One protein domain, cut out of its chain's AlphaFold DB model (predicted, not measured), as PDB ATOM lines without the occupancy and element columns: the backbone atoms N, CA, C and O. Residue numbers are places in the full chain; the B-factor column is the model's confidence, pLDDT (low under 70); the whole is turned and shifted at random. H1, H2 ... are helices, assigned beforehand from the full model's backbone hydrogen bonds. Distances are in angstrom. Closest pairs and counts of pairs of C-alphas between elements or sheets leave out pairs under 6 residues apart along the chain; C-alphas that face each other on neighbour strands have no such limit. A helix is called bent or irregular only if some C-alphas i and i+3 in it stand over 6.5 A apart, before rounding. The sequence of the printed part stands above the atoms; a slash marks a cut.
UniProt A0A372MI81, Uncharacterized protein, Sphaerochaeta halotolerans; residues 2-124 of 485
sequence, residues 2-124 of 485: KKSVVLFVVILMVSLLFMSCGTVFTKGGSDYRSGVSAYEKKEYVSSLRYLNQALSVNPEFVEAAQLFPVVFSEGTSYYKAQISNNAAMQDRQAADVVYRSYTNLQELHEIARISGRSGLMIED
ATOM      1  N   LYS A   2       0.145   6.500  15.175       42.62
ATOM      2  CA  LYS A   2      -0.803   5.769  16.054       42.62
ATOM      3  C   LYS A   2      -1.792   4.822  15.338       42.62
ATOM      4  O   LYS A   2      -2.100   3.776  15.885       42.62
ATOM      5  N   LYS A   3      -2.248   5.129  14.112       42.12
ATOM      6  CA  LYS A   3      -3.167   4.243  13.356       42.12
ATOM      7  C   LYS A   3      -2.489   2.973  12.812       42.12
ATOM      8  O   LYS A   3      -3.108   1.919  12.793       42.12
ATOM      9  N   SER A   4      -1.213   3.060  12.432       40.94
ATOM     10  CA  SER A   4      -0.440   1.942  11.868       40.94
ATOM     11  C   SER A   4      -0.038   0.915  12.930       40.94
ATOM     12  O   SER A   4      -0.061  -0.279  12.664       40.94
ATOM     13  N   VAL A   5       0.268   1.372  14.151       51.28
ATOM     14  CA  VAL A   5       0.612   0.497  15.287       51.28
ATOM     15  C   VAL A   5      -0.619  -0.247  15.809       51.28
ATOM     16  O   VAL A   5      -0.530  -1.428  16.113       51.28
ATOM     17  N   VAL A   6      -1.788   0.403  15.838       54.44
ATOM     18  CA  VAL A   6      -3.050  -0.258  16.220       54.44
ATOM     19  C   VAL A   6      -3.447  -1.324  15.194       54.44
ATOM     20  O   VAL A   6      -3.824  -2.421  15.588       54.44
ATOM     21  N   LEU A   7      -3.284  -1.054  13.894       50.28
ATOM     22  CA  LEU A   7      -3.554  -2.040  12.840       50.28
ATOM     23  C   LEU A   7      -2.618  -3.259  12.937       50.28
ATOM     24  O   LEU A   7      -3.072  -4.391  12.813       50.28
ATOM     25  N   PHE A   8      -1.331  -3.035  13.220       52.91
ATOM     26  CA  PHE A   8      -0.345  -4.111  13.348       52.91
ATOM     27  C   PHE A   8      -0.596  -4.989  14.584       52.91
ATOM     28  O   PHE A   8      -0.482  -6.205  14.503       52.91
ATOM     29  N   VAL A   9      -1.000  -4.394  15.712       55.59
ATOM     30  CA  VAL A   9      -1.333  -5.133  16.944       55.59
ATOM     31  C   VAL A   9      -2.631  -5.934  16.793       55.59
ATOM     32  O   VAL A   9      -2.704  -7.051  17.297       55.59
ATOM     33  N   VAL A  10      -3.624  -5.422  16.057       58.75
ATOM     34  CA  VAL A  10      -4.865  -6.162  15.760       58.75
ATOM     35  C   VAL A  10      -4.589  -7.350  14.831       58.75
ATOM     36  O   VAL A  10      -5.046  -8.450  15.121       58.75
ATOM     37  N   ILE A  11      -3.777  -7.174  13.782       56.97
ATOM     38  CA  ILE A  11      -3.371  -8.273  12.884       56.97
ATOM     39  C   ILE A  11      -2.559  -9.336  13.646       56.97
ATOM     40  O   ILE A  11      -2.782 -10.531  13.453       56.97
ATOM     41  N   LEU A  12      -1.666  -8.924  14.555       49.22
ATOM     42  CA  LEU A  12      -0.852  -9.835  15.370       49.22
ATOM     43  C   LEU A  12      -1.685 -10.602  16.421       49.22
ATOM     44  O   LEU A  12      -1.439 -11.779  16.668       49.22
ATOM     45  N   MET A  13      -2.693  -9.964  17.030       53.12
ATOM     46  CA  MET A  13      -3.611 -10.633  17.968       53.12
ATOM     47  C   MET A  13      -4.546 -11.621  17.266       53.12
ATOM     48  O   MET A  13      -4.819 -12.686  17.813       53.12
ATOM     49  N   VAL A  14      -5.008 -11.296  16.057       56.19
ATOM     50  CA  VAL A  14      -5.839 -12.195  15.243       56.19
ATOM     51  C   VAL A  14      -5.027 -13.421  14.803       56.19
ATOM     52  O   VAL A  14      -5.501 -14.542  14.942       56.19
ATOM     53  N   SER A  15      -3.765 -13.246  14.404       53.28
ATOM     54  CA  SER A  15      -2.884 -14.364  14.017       53.28
ATOM     55  C   SER A  15      -2.438 -15.254  15.192       53.28
ATOM     56  O   SER A  15      -2.270 -16.461  15.011       53.28
ATOM     57  N   LEU A  16      -2.320 -14.719  16.415       50.56
ATOM     58  CA  LEU A  16      -1.994 -15.506  17.618       50.56
ATOM     59  C   LEU A  16      -3.173 -16.326  18.174       50.56
ATOM     60  O   LEU A  16      -2.938 -17.331  18.845       50.56
ATOM     61  N   LEU A  17      -4.427 -15.963  17.876       51.16
ATOM     62  CA  LEU A  17      -5.612 -16.730  18.295       51.16
ATOM     63  C   LEU A  17      -5.842 -18.002  17.457       51.16
ATOM     64  O   LEU A  17      -6.480 -18.938  17.936       51.16
ATOM     65  N   PHE A  18      -5.284 -18.083  16.245       50.66
ATOM     66  CA  PHE A  18      -5.505 -19.208  15.321       50.66
ATOM     67  C   PHE A  18      -4.422 -20.299  15.354       50.66
ATOM     68  O   PHE A  18      -4.587 -21.343  14.724       50.66
ATOM     69  N   MET A  19      -3.355 -20.107  16.140       48.66
ATOM     70  CA  MET A  19      -2.325 -21.120  16.423       48.66
ATOM     71  C   MET A  19      -2.535 -21.837  17.769       48.66
ATOM     72  O   MET A  19      -1.580 -22.290  18.397       48.66
ATOM     73  N   SER A  20      -3.781 -21.965  18.240       47.06
ATOM     74  CA  SER A  20      -4.064 -22.862  19.362       47.06
ATOM     75  C   SER A  20      -3.941 -24.320  18.887       47.06
ATOM     76  O   SER A  20      -4.425 -24.684  17.812       47.06
ATOM     77  N   CYS A  21      -3.300 -25.186  19.680       54.03
ATOM     78  CA  CYS A  21      -3.100 -26.610  19.368       54.03
ATOM     79  C   CYS A  21      -4.407 -27.412  19.136       54.03
ATOM     80  O   CYS A  21      -4.338 -28.595  18.808       54.03
ATOM     81  N   GLY A  22      -5.586 -26.791  19.279       51.72
ATOM     82  CA  GLY A  22      -6.898 -27.395  19.042       51.72
ATOM     83  C   GLY A  22      -7.329 -27.480  17.571       51.72
ATOM     84  O   GLY A  22      -8.167 -28.319  17.251       51.72
ATOM     85  N   THR A  23      -6.757 -26.694  16.650       54.78
ATOM     86  CA  THR A  23      -7.164 -26.696  15.221       54.78
ATOM     87  C   THR A  23      -6.356 -27.667  14.347       54.78
ATOM     88  O   THR A  23      -6.743 -27.966  13.217       54.78
ATOM     89  N   VAL A  24      -5.224 -28.185  14.843       58.09
ATOM     90  CA  VAL A  24      -4.307 -29.062  14.081       58.09
ATOM     91  C   VAL A  24      -4.822 -30.504  13.981       58.09
ATOM     92  O   VAL A  24      -4.607 -31.146  12.957       58.09
ATOM     93  N   PHE A  25      -5.563 -30.980  14.987       61.00
ATOM     94  CA  PHE A  25      -6.028 -32.374  15.088       61.00
ATOM     95  C   PHE A  25      -7.559 -32.534  15.067       61.00
ATOM     96  O   PHE A  25      -8.070 -33.643  15.214       61.00
ATOM     97  N   THR A  26      -8.310 -31.446  14.884       75.06
ATOM     98  CA  THR A  26      -9.776 -31.467  14.790       75.06
ATOM     99  C   THR A  26     -10.245 -31.742  13.365       75.06
ATOM    100  O   THR A  26      -9.673 -31.275  12.377       75.06
ATOM    101  N   LYS A  27     -11.330 -32.512  13.249       81.38
ATOM    102  CA  LYS A  27     -11.985 -32.807  11.972       81.38
ATOM    103  C   LYS A  27     -12.427 -31.485  11.316       81.38
ATOM    104  O   LYS A  27     -13.111 -30.692  11.958       81.38
ATOM    105  N   GLY A  28     -12.005 -31.232  10.073       85.81
ATOM    106  CA  GLY A  28     -12.235 -29.959   9.363       85.81
ATOM    107  C   GLY A  28     -11.199 -28.852   9.636       85.81
ATOM    108  O   GLY A  28     -11.238 -27.806   8.991       85.81
ATOM    109  N   GLY A  29     -10.229 -29.068  10.536       88.44
ATOM    110  CA  GLY A  29      -9.213 -28.075  10.918       88.44
ATOM    111  C   GLY A  29      -8.281 -27.630   9.784       88.44
ATOM    112  O   GLY A  29      -7.856 -26.476   9.746       88.44
ATOM    113  N   SER A  30      -7.982 -28.521   8.830       91.75
ATOM    114  CA  SER A  30      -7.192 -28.175   7.639       91.75
ATOM    115  C   SER A  30      -7.931 -27.201   6.722       91.75
ATOM    116  O   SER A  30      -7.358 -26.190   6.325       91.75
ATOM    117  N   ASP A  31      -9.208 -27.473   6.439       95.25
ATOM    118  CA  ASP A  31     -10.042 -26.608   5.600       95.25
ATOM    119  C   ASP A  31     -10.224 -25.238   6.256       95.25
ATOM    120  O   ASP A  31     -10.073 -24.212   5.602       95.25
ATOM    121  N   TYR A  32     -10.423 -25.197   7.575       96.00
ATOM    122  CA  TYR A  32     -10.479 -23.938   8.312       96.00
ATOM    123  C   TYR A  32      -9.214 -23.081   8.134       96.00
ATOM    124  O   TYR A  32      -9.327 -21.899   7.814       96.00
ATOM    125  N   ARG A  33      -8.009 -23.657   8.271       95.00
ATOM    126  CA  ARG A  33      -6.750 -22.913   8.064       95.00
ATOM    127  C   ARG A  33      -6.615 -22.386   6.637       95.00
ATOM    128  O   ARG A  33      -6.189 -21.246   6.453       95.00
ATOM    129  N   SER A  34      -7.005 -23.181   5.642       96.94
ATOM    130  CA  SER A  34      -7.064 -22.726   4.247       96.94
ATOM    131  C   SER A  34      -8.052 -21.570   4.081       96.94
ATOM    132  O   SER A  34      -7.740 -20.584   3.417       96.94
ATOM    133  N   GLY A  35      -9.207 -21.643   4.751       96.69
ATOM    134  CA  GLY A  35     -10.207 -20.579   4.794       96.69
ATOM    135  C   GLY A  35      -9.682 -19.280   5.409       96.69
ATOM    136  O   GLY A  35      -9.883 -18.213   4.830       96.69
ATOM    137  N   VAL A  36      -8.962 -19.362   6.531       96.50
ATOM    138  CA  VAL A  36      -8.307 -18.212   7.181       96.50
ATOM    139  C   VAL A  36      -7.242 -17.604   6.268       96.50
ATOM    140  O   VAL A  36      -7.249 -16.398   6.045       96.50
ATOM    141  N   SER A  37      -6.376 -18.422   5.666       97.25
ATOM    142  CA  SER A  37      -5.349 -17.910   4.753       97.25
ATOM    143  C   SER A  37      -5.951 -17.223   3.521       97.25
ATOM    144  O   SER A  37      -5.483 -16.156   3.121       97.25
ATOM    145  N   ALA A  38      -7.009 -17.790   2.934       97.56
ATOM    146  CA  ALA A  38      -7.729 -17.167   1.824       97.56
ATOM    147  C   ALA A  38      -8.386 -15.840   2.242       97.56
ATOM    148  O   ALA A  38      -8.343 -14.862   1.496       97.56
ATOM    149  N   TYR A  39      -8.940 -15.770   3.457       97.75
ATOM    150  CA  TYR A  39      -9.499 -14.535   4.010       97.75
ATOM    151  C   TYR A  39      -8.439 -13.435   4.152       97.75
ATOM    152  O   TYR A  39      -8.657 -12.315   3.692       97.75
ATOM    153  N   GLU A  40      -7.262 -13.757   4.694       95.81
ATOM    154  CA  GLU A  40      -6.143 -12.810   4.826       95.81
ATOM    155  C   GLU A  40      -5.669 -12.266   3.468       95.81
ATOM    156  O   GLU A  40      -5.278 -11.101   3.355       95.81
ATOM    157  N   LYS A  41      -5.768 -13.084   2.415       97.12
ATOM    158  CA  LYS A  41      -5.478 -12.701   1.023       97.12
ATOM    159  C   LYS A  41      -6.637 -11.981   0.321       97.12
ATOM    160  O   LYS A  41      -6.483 -11.578  -0.829       97.12
ATOM    161  N   LYS A  42      -7.774 -11.775   1.001       96.56
ATOM    162  CA  LYS A  42      -9.023 -11.198   0.455       96.56
ATOM    163  C   LYS A  42      -9.651 -12.031  -0.670       96.56
ATOM    164  O   LYS A  42     -10.392 -11.516  -1.508       96.56
ATOM    165  N   GLU A  43      -9.393 -13.332  -0.671       97.31
ATOM    166  CA  GLU A  43     -10.009 -14.319  -1.557       97.31
ATOM    167  C   GLU A  43     -11.312 -14.831  -0.919       97.31
ATOM    168  O   GLU A  43     -11.438 -15.999  -0.546       97.31
ATOM    169  N   TYR A  44     -12.287 -13.934  -0.729       98.25
ATOM    170  CA  TYR A  44     -13.462 -14.193   0.116       98.25
ATOM    171  C   TYR A  44     -14.319 -15.379  -0.343       98.25
ATOM    172  O   TYR A  44     -14.808 -16.125   0.497       98.25
ATOM    173  N   VAL A  45     -14.464 -15.598  -1.655       98.06
ATOM    174  CA  VAL A  45     -15.184 -16.764  -2.200       98.06
ATOM    175  C   VAL A  45     -14.500 -18.071  -1.786       98.06
ATOM    176  O   VAL A  45     -15.141 -18.960  -1.227       98.06
ATOM    177  N   SER A  46     -13.185 -18.173  -2.007       97.94
ATOM    178  CA  SER A  46     -12.388 -19.341  -1.612       97.94
ATOM    179  C   SER A  46     -12.427 -19.552  -0.102       97.94
ATOM    180  O   SER A  46     -12.628 -20.675   0.357       97.94
ATOM    181  N   SER A  47     -12.302 -18.471   0.671       98.25
ATOM    182  CA  SER A  47     -12.414 -18.515   2.127       98.25
ATOM    183  C   SER A  47     -13.758 -19.086   2.572       98.25
ATOM    184  O   SER A  47     -13.794 -20.062   3.322       98.25
ATOM    185  N   LEU A  48     -14.865 -18.559   2.045       97.31
ATOM    186  CA  LEU A  48     -16.204 -19.014   2.403       97.31
ATOM    187  C   LEU A  48     -16.435 -20.478   2.004       97.31
ATOM    188  O   LEU A  48     -17.044 -21.228   2.768       97.31
ATOM    189  N   ARG A  49     -15.899 -20.914   0.855       98.00
ATOM    190  CA  ARG A  49     -15.956 -22.313   0.404       98.00
ATOM    191  C   ARG A  49     -15.241 -23.252   1.377       98.00
ATOM    192  O   ARG A  49     -15.826 -24.249   1.800       98.00
ATOM    193  N   TYR A  50     -14.014 -22.917   1.775       97.81
ATOM    194  CA  TYR A  50     -13.250 -23.707   2.741       97.81
ATOM    195  C   TYR A  50     -13.905 -23.732   4.125       97.81
ATOM    196  O   TYR A  50     -13.968 -24.784   4.759       97.81
ATOM    197  N   LEU A  51     -14.455 -22.607   4.582       96.62
ATOM    198  CA  LEU A  51     -15.198 -22.559   5.841       96.62
ATOM    199  C   LEU A  51     -16.475 -23.404   5.777       96.62
ATOM    200  O   LEU A  51     -16.776 -24.117   6.733       96.62
ATOM    201  N   ASN A  52     -17.192 -23.394   4.648       96.25
ATOM    202  CA  ASN A  52     -18.347 -24.267   4.440       96.25
ATOM    203  C   ASN A  52     -17.956 -25.752   4.520       96.25
ATOM    204  O   ASN A  52     -18.661 -26.546   5.137       96.25
ATOM    205  N   GLN A  53     -16.816 -26.119   3.933       96.00
ATOM    206  CA  GLN A  53     -16.293 -27.483   3.962       96.00
ATOM    207  C   GLN A  53     -15.851 -27.908   5.371       96.00
ATOM    208  O   GLN A  53     -16.197 -28.998   5.826       96.00
ATOM    209  N   ALA A  54     -15.160 -27.036   6.108       95.06
ATOM    210  CA  ALA A  54     -14.807 -27.298   7.503       95.06
ATOM    211  C   ALA A  54     -16.058 -27.600   8.347       95.06
ATOM    212  O   ALA A  54     -16.066 -28.526   9.161       95.06
ATOM    213  N   LEU A  55     -17.134 -26.852   8.099       93.75
ATOM    214  CA  LEU A  55     -18.397 -26.954   8.819       93.75
ATOM    215  C   LEU A  55     -19.289 -28.114   8.363       93.75
ATOM    216  O   LEU A  55     -20.070 -28.616   9.166       93.75
ATOM    217  N   SER A  56     -19.185 -28.570   7.115       93.69
ATOM    218  CA  SER A  56     -19.879 -29.786   6.670       93.69
ATOM    219  C   SER A  56     -19.268 -31.036   7.306       93.69
ATOM    220  O   SER A  56     -19.973 -31.988   7.643       93.69
ATOM    221  N   VAL A  57     -17.953 -31.015   7.523       93.38
ATOM    222  CA  VAL A  57     -17.200 -32.097   8.159       93.38
ATOM    223  C   VAL A  57     -17.375 -32.095   9.682       93.38
ATOM    224  O   VAL A  57     -17.428 -33.177  10.286       93.38
ATOM    225  N   ASN A  58     -17.458 -30.907  10.286       92.50
ATOM    226  CA  ASN A  58     -17.671 -30.684  11.713       92.50
ATOM    227  C   ASN A  58     -18.635 -29.497  11.959       92.50
ATOM    228  O   ASN A  58     -18.188 -28.351  12.061       92.50
ATOM    229  N   PRO A  59     -19.950 -29.755  12.097       90.50
ATOM    230  CA  PRO A  59     -20.954 -28.704  12.291       90.50
ATOM    231  C   PRO A  59     -20.775 -27.858  13.559       90.50
ATOM    232  O   PRO A  59     -21.213 -26.707  13.583       90.50
ATOM    233  N   GLU A  60     -20.115 -28.399  14.590       89.94
ATOM    234  CA  GLU A  60     -19.858 -27.728  15.873       89.94
ATOM    235  C   GLU A  60     -18.523 -26.962  15.898       89.94
ATOM    236  O   GLU A  60     -18.095 -26.493  16.952       89.94
ATOM    237  N   PHE A  61     -17.842 -26.813  14.755       93.44
ATOM    238  CA  PHE A  61     -16.588 -26.065  14.669       93.44
ATOM    239  C   PHE A  61     -16.830 -24.561  14.891       93.44
ATOM    240  O   PHE A  61     -17.125 -23.807  13.960       93.44
ATOM    241  N   VAL A  62     -16.690 -24.131  16.148       92.00
ATOM    242  CA  VAL A  62     -17.030 -22.786  16.631       92.00
ATOM    243  C   VAL A  62     -16.304 -21.689  15.852       92.00
ATOM    244  O   VAL A  62     -16.945 -20.742  15.399       92.00
ATOM    245  N   GLU A  63     -14.997 -21.816  15.642       92.62
ATOM    246  CA  GLU A  63     -14.178 -20.797  14.983       92.62
ATOM    247  C   GLU A  63     -14.562 -20.624  13.508       92.62
ATOM    248  O   GLU A  63     -14.692 -19.499  13.023       92.62
ATOM    249  N   ALA A  64     -14.810 -21.729  12.798       93.12
ATOM    250  CA  ALA A  64     -15.293 -21.683  11.422       93.12
ATOM    251  C   ALA A  64     -16.710 -21.090  11.348       93.12
ATOM    252  O   ALA A  64     -16.994 -20.282  10.463       93.12
ATOM    253  N   ALA A  65     -17.583 -21.428  12.305       93.38
ATOM    254  CA  ALA A  65     -18.949 -20.911  12.376       93.38
ATOM    255  C   ALA A  65     -18.998 -19.406  12.678       93.38
ATOM    256  O   ALA A  65     -19.870 -18.719  12.149       93.38
ATOM    257  N   GLN A  66     -18.067 -18.897  13.489       94.31
ATOM    258  CA  GLN A  66     -17.926 -17.471  13.794       94.31
ATOM    259  C   GLN A  66     -17.314 -16.684  12.631       94.31
ATOM    260  O   GLN A  66     -17.758 -15.573  12.348       94.31
ATOM    261  N   LEU A  67     -16.320 -17.250  11.940       95.44
ATOM    262  CA  LEU A  67     -15.645 -16.576  10.831       95.44
ATOM    263  C   LEU A  67     -16.506 -16.529   9.560       95.44
ATOM    264  O   LEU A  67     -16.451 -15.549   8.821       95.44
ATOM    265  N   PHE A  68     -17.343 -17.541   9.318       96.50
ATOM    266  CA  PHE A  68     -18.210 -17.623   8.136       96.50
ATOM    267  C   PHE A  68     -19.045 -16.348   7.868       96.50
ATOM    268  O   PHE A  68     -18.925 -15.788   6.775       96.50
ATOM    269  N   PRO A  69     -19.866 -15.831   8.812       96.25
ATOM    270  CA  PRO A  69     -20.645 -14.611   8.584       96.25
ATOM    271  C   PRO A  69     -19.776 -13.357   8.409       96.25
ATOM    272  O   PRO A  69     -20.183 -12.442   7.694       96.25
ATOM    273  N   VAL A  70     -18.583 -13.314   9.017       96.44
ATOM    274  CA  VAL A  70     -17.628 -12.203   8.857       96.44
ATOM    275  C   VAL A  70     -17.091 -12.175   7.429       96.44
ATOM    276  O   VAL A  70     -17.218 -11.159   6.753       96.44
ATOM    277  N   VAL A  71     -16.584 -13.310   6.938       97.62
ATOM    278  CA  VAL A  71     -16.079 -13.458   5.563       97.62
ATOM    279  C   VAL A  71     -17.162 -13.128   4.543       97.62
ATOM    280  O   VAL A  71     -16.891 -12.427   3.571       97.62
ATOM    281  N   PHE A  72     -18.390 -13.600   4.774       98.06
ATOM    282  CA  PHE A  72     -19.528 -13.288   3.915       98.06
ATOM    283  C   PHE A  72     -19.806 -11.778   3.875       98.06
ATOM    284  O   PHE A  72     -19.796 -11.181   2.805       98.06
ATOM    285  N   SER A  73     -19.986 -11.145   5.039       96.69
ATOM    286  CA  SER A  73     -20.252  -9.706   5.157       96.69
ATOM    287  C   SER A  73     -19.149  -8.858   4.518       96.69
ATOM    288  O   SER A  73     -19.425  -7.990   3.687       96.69
ATOM    289  N   GLU A  74     -17.894  -9.106   4.894       97.88
ATOM    290  CA  GLU A  74     -16.751  -8.348   4.386       97.88
ATOM    291  C   GLU A  74     -16.532  -8.579   2.893       97.88
ATOM    292  O   GLU A  74     -16.297  -7.616   2.162       97.88
ATOM    293  N   GLY A  75     -16.681  -9.818   2.418       97.94
ATOM    294  CA  GLY A  75     -16.613 -10.151   0.999       97.94
ATOM    295  C   GLY A  75     -17.688  -9.433   0.188       97.94
ATOM    296  O   GLY A  75     -17.374  -8.797  -0.823       97.94
ATOM    297  N   THR A  76     -18.938  -9.442   0.659       98.12
ATOM    298  CA  THR A  76     -20.041  -8.720   0.013       98.12
ATOM    299  C   THR A  76     -19.761  -7.219  -0.046       98.12
ATOM    300  O   THR A  76     -19.876  -6.614  -1.116       98.12
ATOM    301  N   SER A  77     -19.350  -6.599   1.064       98.00
ATOM    302  CA  SER A  77     -18.988  -5.176   1.086       98.00
ATOM    303  C   SER A  77     -17.801  -4.864   0.175       98.00
ATOM    304  O   SER A  77     -17.824  -3.862  -0.541       98.00
ATOM    305  N   TYR A  78     -16.788  -5.728   0.161       98.19
ATOM    306  CA  TYR A  78     -15.594  -5.567  -0.655       98.19
ATOM    307  C   TYR A  78     -15.925  -5.575  -2.149       98.19
ATOM    308  O   TYR A  78     -15.578  -4.625  -2.852       98.19
ATOM    309  N   TYR A  79     -16.634  -6.592  -2.644       98.25
ATOM    310  CA  TYR A  79     -16.978  -6.670  -4.066       98.25
ATOM    311  C   TYR A  79     -17.977  -5.579  -4.480       98.25
ATOM    312  O   TYR A  79     -17.836  -5.012  -5.563       98.25
ATOM    313  N   LYS A  80     -18.921  -5.185  -3.607       98.19
ATOM    314  CA  LYS A  80     -19.786  -4.013  -3.851       98.19
ATOM    315  C   LYS A  80     -18.979  -2.716  -3.977       98.19
ATOM    316  O   LYS A  80     -19.273  -1.905  -4.854       98.19
ATOM    317  N   ALA A  81     -17.940  -2.529  -3.162       98.00
ATOM    318  CA  ALA A  81     -17.044  -1.381  -3.281       98.00
ATOM    319  C   ALA A  81     -16.242  -1.409  -4.594       98.00
ATOM    320  O   ALA A  81     -16.139  -0.380  -5.261       98.00
ATOM    321  N   GLN A  82     -15.732  -2.576  -5.011       97.88
ATOM    322  CA  GLN A  82     -15.063  -2.727  -6.311       97.88
ATOM    323  C   GLN A  82     -15.990  -2.343  -7.468       97.88
ATOM    324  O   GLN A  82     -15.582  -1.592  -8.351       97.88
ATOM    325  N   ILE A  83     -17.251  -2.776  -7.430       97.88
ATOM    326  CA  ILE A  83     -18.253  -2.385  -8.428       97.88
ATOM    327  C   ILE A  83     -18.468  -0.871  -8.407       97.88
ATOM    328  O   ILE A  83     -18.350  -0.231  -9.448       97.88
ATOM    329  N   SER A  84     -18.724  -0.276  -7.239       96.62
ATOM    330  CA  SER A  84     -18.984   1.166  -7.121       96.62
ATOM    331  C   SER A  84     -17.827   2.025  -7.635       96.62
ATOM    332  O   SER A  84     -18.067   3.075  -8.225       96.62
ATOM    333  N   ASN A  85     -16.585   1.587  -7.427       96.31
ATOM    334  CA  ASN A  85     -15.397   2.324  -7.850       96.31
ATOM    335  C   ASN A  85     -15.155   2.258  -9.366       96.31
ATOM    336  O   ASN A  85     -14.486   3.137  -9.896       96.31
ATOM    337  N   ASN A  86     -15.685   1.241 -10.054       96.81
ATOM    338  CA  ASN A  86     -15.369   0.962 -11.459       96.81
ATOM    339  C   ASN A  86     -16.580   1.098 -12.404       96.81
ATOM    340  O   ASN A  86     -16.402   1.305 -13.599       96.81
ATOM    341  N   ALA A  87     -17.823   1.029 -11.911       90.94
ATOM    342  CA  ALA A  87     -19.024   0.944 -12.755       90.94
ATOM    343  C   ALA A  87     -19.263   2.159 -13.669       90.94
ATOM    344  O   ALA A  87     -19.847   2.003 -14.748       90.94
ATOM    345  N   ALA A  88     -18.826   3.347 -13.238       90.31
ATOM    346  CA  ALA A  88     -18.957   4.593 -13.993       90.31
ATOM    347  C   ALA A  88     -17.863   4.780 -15.057       90.31
ATOM    348  O   ALA A  88     -18.006   5.629 -15.936       90.31
ATOM    349  N   MET A  89     -16.777   4.009 -14.984       91.12
ATOM    350  CA  MET A  89     -15.694   4.077 -15.955       91.12
ATOM    351  C   MET A  89     -16.123   3.376 -17.253       91.12
ATOM    352  O   MET A  89     -16.835   2.368 -17.231       91.12
ATOM    353  N   GLN A  90     -15.730   3.946 -18.393       87.06
ATOM    354  CA  GLN A  90     -16.051   3.436 -19.734       87.06
ATOM    355  C   GLN A  90     -14.840   2.773 -20.406       87.06
ATOM    356  O   GLN A  90     -14.713   2.792 -21.625       87.06
ATOM    357  N   ASP A  91     -13.931   2.199 -19.620       90.88
ATOM    358  CA  ASP A  91     -12.811   1.411 -20.124       90.88
ATOM    359  C   ASP A  91     -12.993  -0.084 -19.822       90.88
ATOM    360  O   ASP A  91     -13.694  -0.489 -18.885       90.88
ATOM    361  N   ARG A  92     -12.351  -0.923 -20.640       93.56
ATOM    362  CA  ARG A  92     -12.468  -2.384 -20.552       93.56
ATOM    363  C   ARG A  92     -11.952  -2.935 -19.220       93.56
ATOM    364  O   ARG A  92     -12.533  -3.876 -18.690       93.56
ATOM    365  N   GLN A  93     -10.883  -2.369 -18.656       95.44
ATOM    366  CA  GLN A  93     -10.266  -2.886 -17.435       95.44
ATOM    367  C   GLN A  93     -11.203  -2.703 -16.241       95.44
ATOM    368  O   GLN A  93     -11.385  -3.636 -15.455       95.44
ATOM    369  N   ALA A  94     -11.843  -1.541 -16.136       96.00
ATOM    370  CA  ALA A  94     -12.857  -1.288 -15.126       96.00
ATOM    371  C   ALA A  94     -14.077  -2.210 -15.294       96.00
ATOM    372  O   ALA A  94     -14.557  -2.790 -14.316       96.00
ATOM    373  N   ALA A  95     -14.542  -2.427 -16.527       95.81
ATOM    374  CA  ALA A  95     -15.644  -3.352 -16.795       95.81
ATOM    375  C   ALA A  95     -15.313  -4.806 -16.409       95.81
ATOM    376  O   ALA A  95     -16.159  -5.487 -15.829       95.81
ATOM    377  N   ASP A  96     -14.077  -5.260 -16.628       96.88
ATOM    378  CA  ASP A  96     -13.595  -6.576 -16.182       96.88
ATOM    379  C   ASP A  96     -13.584  -6.710 -14.658       96.88
ATOM    380  O   ASP A  96     -13.821  -7.795 -14.119       96.88
ATOM    381  N   VAL A  97     -13.275  -5.629 -13.939       97.44
ATOM    382  CA  VAL A  97     -13.359  -5.611 -12.471       97.44
ATOM    383  C   VAL A  97     -14.812  -5.735 -12.023       97.44
ATOM    384  O   VAL A  97     -15.097  -6.524 -11.122       97.44
ATOM    385  N   VAL A  98     -15.736  -5.013 -12.661       98.00
ATOM    386  CA  VAL A  98     -17.172  -5.077 -12.345       98.00
ATOM    387  C   VAL A  98     -17.735  -6.469 -12.621       98.00
ATOM    388  O   VAL A  98     -18.354  -7.048 -11.729       98.00
ATOM    389  N   TYR A  99     -17.472  -7.035 -13.803       97.88
ATOM    390  CA  TYR A  99     -17.905  -8.383 -14.175       97.88
ATOM    391  C   TYR A  99     -17.413  -9.426 -13.163       97.88
ATOM    392  O   TYR A  99     -18.230 -10.090 -12.528       97.88
ATOM    393  N   ARG A 100     -16.096  -9.485 -12.904       97.75
ATOM    394  CA  ARG A 100     -15.519 -10.421 -11.920       97.75
ATOM    395  C   ARG A 100     -16.071 -10.219 -10.512       97.75
ATOM    396  O   ARG A 100     -16.266 -11.185  -9.782       97.75
ATOM    397  N   SER A 101     -16.329  -8.974 -10.113       98.25
ATOM    398  CA  SER A 101     -16.903  -8.675  -8.798       98.25
ATOM    399  C   SER A 101     -18.342  -9.177  -8.679       98.25
ATOM    400  O   SER A 101     -18.693  -9.721  -7.635       98.25
ATOM    401  N   TYR A 102     -19.158  -9.070  -9.733       98.50
ATOM    402  CA  TYR A 102     -20.487  -9.681  -9.750       98.50
ATOM    403  C   TYR A 102     -20.435 -11.210  -9.805       98.50
ATOM    404  O   TYR A 102     -21.240 -11.842  -9.127       98.50
ATOM    405  N   THR A 103     -19.479 -11.811 -10.525       98.19
ATOM    406  CA  THR A 103     -19.270 -13.270 -10.512       98.19
ATOM    407  C   THR A 103     -18.990 -13.748  -9.090       98.19
ATOM    408  O   THR A 103     -19.669 -14.640  -8.585       98.19
ATOM    409  N   ASN A 104     -18.053 -13.083  -8.408       98.31
ATOM    410  CA  ASN A 104     -17.692 -13.412  -7.035       98.31
ATOM    411  C   ASN A 104     -18.841 -13.156  -6.053       98.31
ATOM    412  O   ASN A 104     -19.025 -13.947  -5.135       98.31
ATOM    413  N   LEU A 105     -19.628 -12.086  -6.225       98.19
ATOM    414  CA  LEU A 105     -20.824 -11.858  -5.408       98.19
ATOM    415  C   LEU A 105     -21.853 -12.969  -5.603       98.19
ATOM    416  O   LEU A 105     -22.346 -13.503  -4.613       98.19
ATOM    417  N   GLN A 106     -22.159 -13.343  -6.845       98.12
ATOM    418  CA  GLN A 106     -23.114 -14.415  -7.115       98.12
ATOM    419  C   GLN A 106     -22.661 -15.721  -6.461       98.12
ATOM    420  O   GLN A 106     -23.451 -16.377  -5.786       98.12
ATOM    421  N   GLU A 107     -21.381 -16.065  -6.600       97.81
ATOM    422  CA  GLU A 107     -20.826 -17.282  -6.018       97.81
ATOM    423  C   GLU A 107     -20.799 -17.244  -4.482       97.81
ATOM    424  O   GLU A 107     -21.226 -18.195  -3.831       97.81
ATOM    425  N   LEU A 108     -20.364 -16.130  -3.883       97.38
ATOM    426  CA  LEU A 108     -20.342 -15.943  -2.429       97.38
ATOM    427  C   LEU A 108     -21.749 -16.097  -1.828       97.38
ATOM    428  O   LEU A 108     -21.931 -16.766  -0.808       97.38
ATOM    429  N   HIS A 109     -22.751 -15.499  -2.476       97.25
ATOM    430  CA  HIS A 109     -24.144 -15.570  -2.047       97.25
ATOM    431  C   HIS A 109     -24.785 -16.939  -2.314       97.25
ATOM    432  O   HIS A 109     -25.599 -17.376  -1.500       97.25
ATOM    433  N   GLU A 110     -24.387 -17.657  -3.367       96.50
ATOM    434  CA  GLU A 110     -24.809 -19.046  -3.602       96.50
ATOM    435  C   GLU A 110     -24.221 -20.007  -2.560       96.50
ATOM    436  O   GLU A 110     -24.954 -20.810  -1.988       96.50
ATOM    437  N   ILE A 111     -22.933 -19.882  -2.217       96.25
ATOM    438  CA  ILE A 111     -22.312 -20.678  -1.142       96.25
ATOM    439  C   ILE A 111     -23.050 -20.444   0.184       96.25
ATOM    440  O   ILE A 111     -23.383 -21.399   0.889       96.25
ATOM    441  N   ALA A 112     -23.344 -19.183   0.517       95.31
ATOM    442  CA  ALA A 112     -24.117 -18.840   1.708       95.31
ATOM    443  C   ALA A 112     -25.531 -19.447   1.675       95.31
ATOM    444  O   ALA A 112     -25.967 -20.018   2.677       95.31
ATOM    445  N   ARG A 113     -26.218 -19.392   0.525       94.69
ATOM    446  CA  ARG A 113     -27.546 -19.988   0.306       94.69
ATOM    447  C   ARG A 113     -27.540 -21.499   0.525       94.69
ATOM    448  O   ARG A 113     -28.345 -21.992   1.313       94.69
ATOM    449  N   ILE A 114     -26.608 -22.215  -0.101       93.56
ATOM    450  CA  ILE A 114     -26.468 -23.675   0.022       93.56
ATOM    451  C   ILE A 114     -26.102 -24.081   1.457       93.56
ATOM    452  O   ILE A 114     -26.545 -25.125   1.929       93.56
ATOM    453  N   SER A 115     -25.331 -23.259   2.178       92.06
ATOM    454  CA  SER A 115     -24.917 -23.566   3.557       92.06
ATOM    455  C   SER A 115     -26.080 -23.657   4.557       92.06
ATOM    456  O   SER A 115     -25.906 -24.215   5.640       92.06
ATOM    457  N   GLY A 116     -27.249 -23.080   4.237       87.62
ATOM    458  CA  GLY A 116     -28.438 -23.097   5.096       87.62
ATOM    459  C   GLY A 116     -28.303 -22.319   6.412       87.62
ATOM    460  O   GLY A 116     -29.152 -22.453   7.294       87.62
ATOM    461  N   ARG A 117     -27.243 -21.518   6.581       84.88
ATOM    462  CA  ARG A 117     -26.980 -20.752   7.810       84.88
ATOM    463  C   ARG A 117     -27.920 -19.551   7.930       84.88
ATOM    464  O   ARG A 117     -28.075 -18.770   6.995       84.88
ATOM    465  N   SER A 118     -28.527 -19.384   9.103       80.56
ATOM    466  CA  SER A 118     -29.432 -18.269   9.398       80.56
ATOM    467  C   SER A 118     -28.678 -16.955   9.642       80.56
ATOM    468  O   SER A 118     -27.507 -16.944  10.014       80.56
ATOM    469  N   GLY A 119     -29.357 -15.823   9.430       83.50
ATOM    470  CA  GLY A 119     -28.811 -14.486   9.706       83.50
ATOM    471  C   GLY A 119     -27.932 -13.885   8.601       83.50
ATOM    472  O   GLY A 119     -27.445 -12.770   8.766       83.50
ATOM    473  N   LEU A 120     -27.751 -14.578   7.473       91.62
ATOM    474  CA  LEU A 120     -27.055 -14.047   6.298       91.62
ATOM    475  C   LEU A 120     -28.049 -13.354   5.359       91.62
ATOM    476  O   LEU A 120     -29.057 -13.938   4.964       91.62
ATOM    477  N   MET A 121     -27.753 -12.111   4.977       92.75
ATOM    478  CA  MET A 121     -28.529 -11.377   3.973       92.75
ATOM    479  C   MET A 121     -28.133 -11.849   2.570       92.75
ATOM    480  O   MET A 121     -27.189 -11.341   1.967       92.75
ATOM    481  N   ILE A 122     -28.830 -12.867   2.070       94.50
ATOM    482  CA  ILE A 122     -28.586 -13.434   0.742       94.50
ATOM    483  C   ILE A 122     -29.311 -12.586  -0.314       94.50
ATOM    484  O   ILE A 122     -30.509 -12.342  -0.216       94.50
ATOM    485  N   GLU A 123     -28.581 -12.175  -1.347       95.25
ATOM    486  CA  GLU A 123     -29.066 -11.440  -2.510       95.25
ATOM    487  C   GLU A 123     -28.861 -12.319  -3.757       95.25
ATOM    488  O   GLU A 123     -28.068 -13.265  -3.747       95.25
ATOM    489  N   ASP A 124     -29.593 -12.027  -4.830       95.38
ATOM    490  CA  ASP A 124     -29.376 -12.628  -6.146       95.38
ATOM    491  C   ASP A 124     -28.807 -11.569  -7.094       95.38
ATOM    492  O   ASP A 124     -29.385 -10.492  -7.271       95.38
TER     493      ASP A 124
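Overview. This is residues 2 to 124 of the 485 residues of an uncharacterized protein of Sphaerochaeta halotolerans (UniProt A0A372MI81). A long helical hairpin, H4 and H5, has the shorter hairpin H2 and H3 packed beside one part of its length, in an up-and-down bundle, each helix running against the one before. H1 reaches away from this bundle as an arm on a long link, and its residues 2 to 10 stick out. The printed part has 123 residues with five named helices, H1 to H5 in order, and no named strand, an all helix domain. It is only just compact, close to loose, with a radius of gyration of the C-alphas of 16.1 A, and flat, spanning 51 by 42 by 23 A.

Arrangement. Start with H1, residues 2 to 17, which touches no helix. H3, residues 44 to 57, is the hub. It touches H2, residues 29 to 40, at a shallow tilt of 16 degrees, opposite ways; the closest C-alphas, Gly 35 and Ser 47, are 4.0 A apart. H4, residues 62 to 86, touches H3 with residues 64 to 75 alone, closest at the C-alphas of Tyr 44 and Gly 75, 5.2 A. H5, residues 92 to 115, forms a hairpin with H4, closest at the C-alphas of Ile 83 and Val 98, 4.9 A. H5 touches H3 with residues 104 to 115 alone, closest at the C-alphas of Val 45 and Leu 108, 5.2 A. H2 and H5 are apart. Every O i to N i+4 pair is within hydrogen-bond range in H1, H2, H3 and H5, and 19 of 21 in H4.

Along the chain. Find C-alpha 2 at (-0.803, 5.769, 16.054); H1 runs 23.1 A from there. H2 measures 16.7 A and H3 20.0 A. H4 begins at (-17.030, -22.786, 16.631) and runs 36.8 A; it is only just irregular, C-alphas 66 and 69 being 6.54 A apart. H5 runs 34.4 A to C-alpha 115 at (-24.917, -23.566, 3.557).

Size, cuts and confidence. The C-alphas farthest apart, Cys 21 and Gln 90, are 51.0 A apart. The printed part has no cut. The link from H1 to H2 is long, 11 residues; the other links are tight. Look for pLDDT under 70 at residues 2 to 25; the mean of the printed part is 86.4.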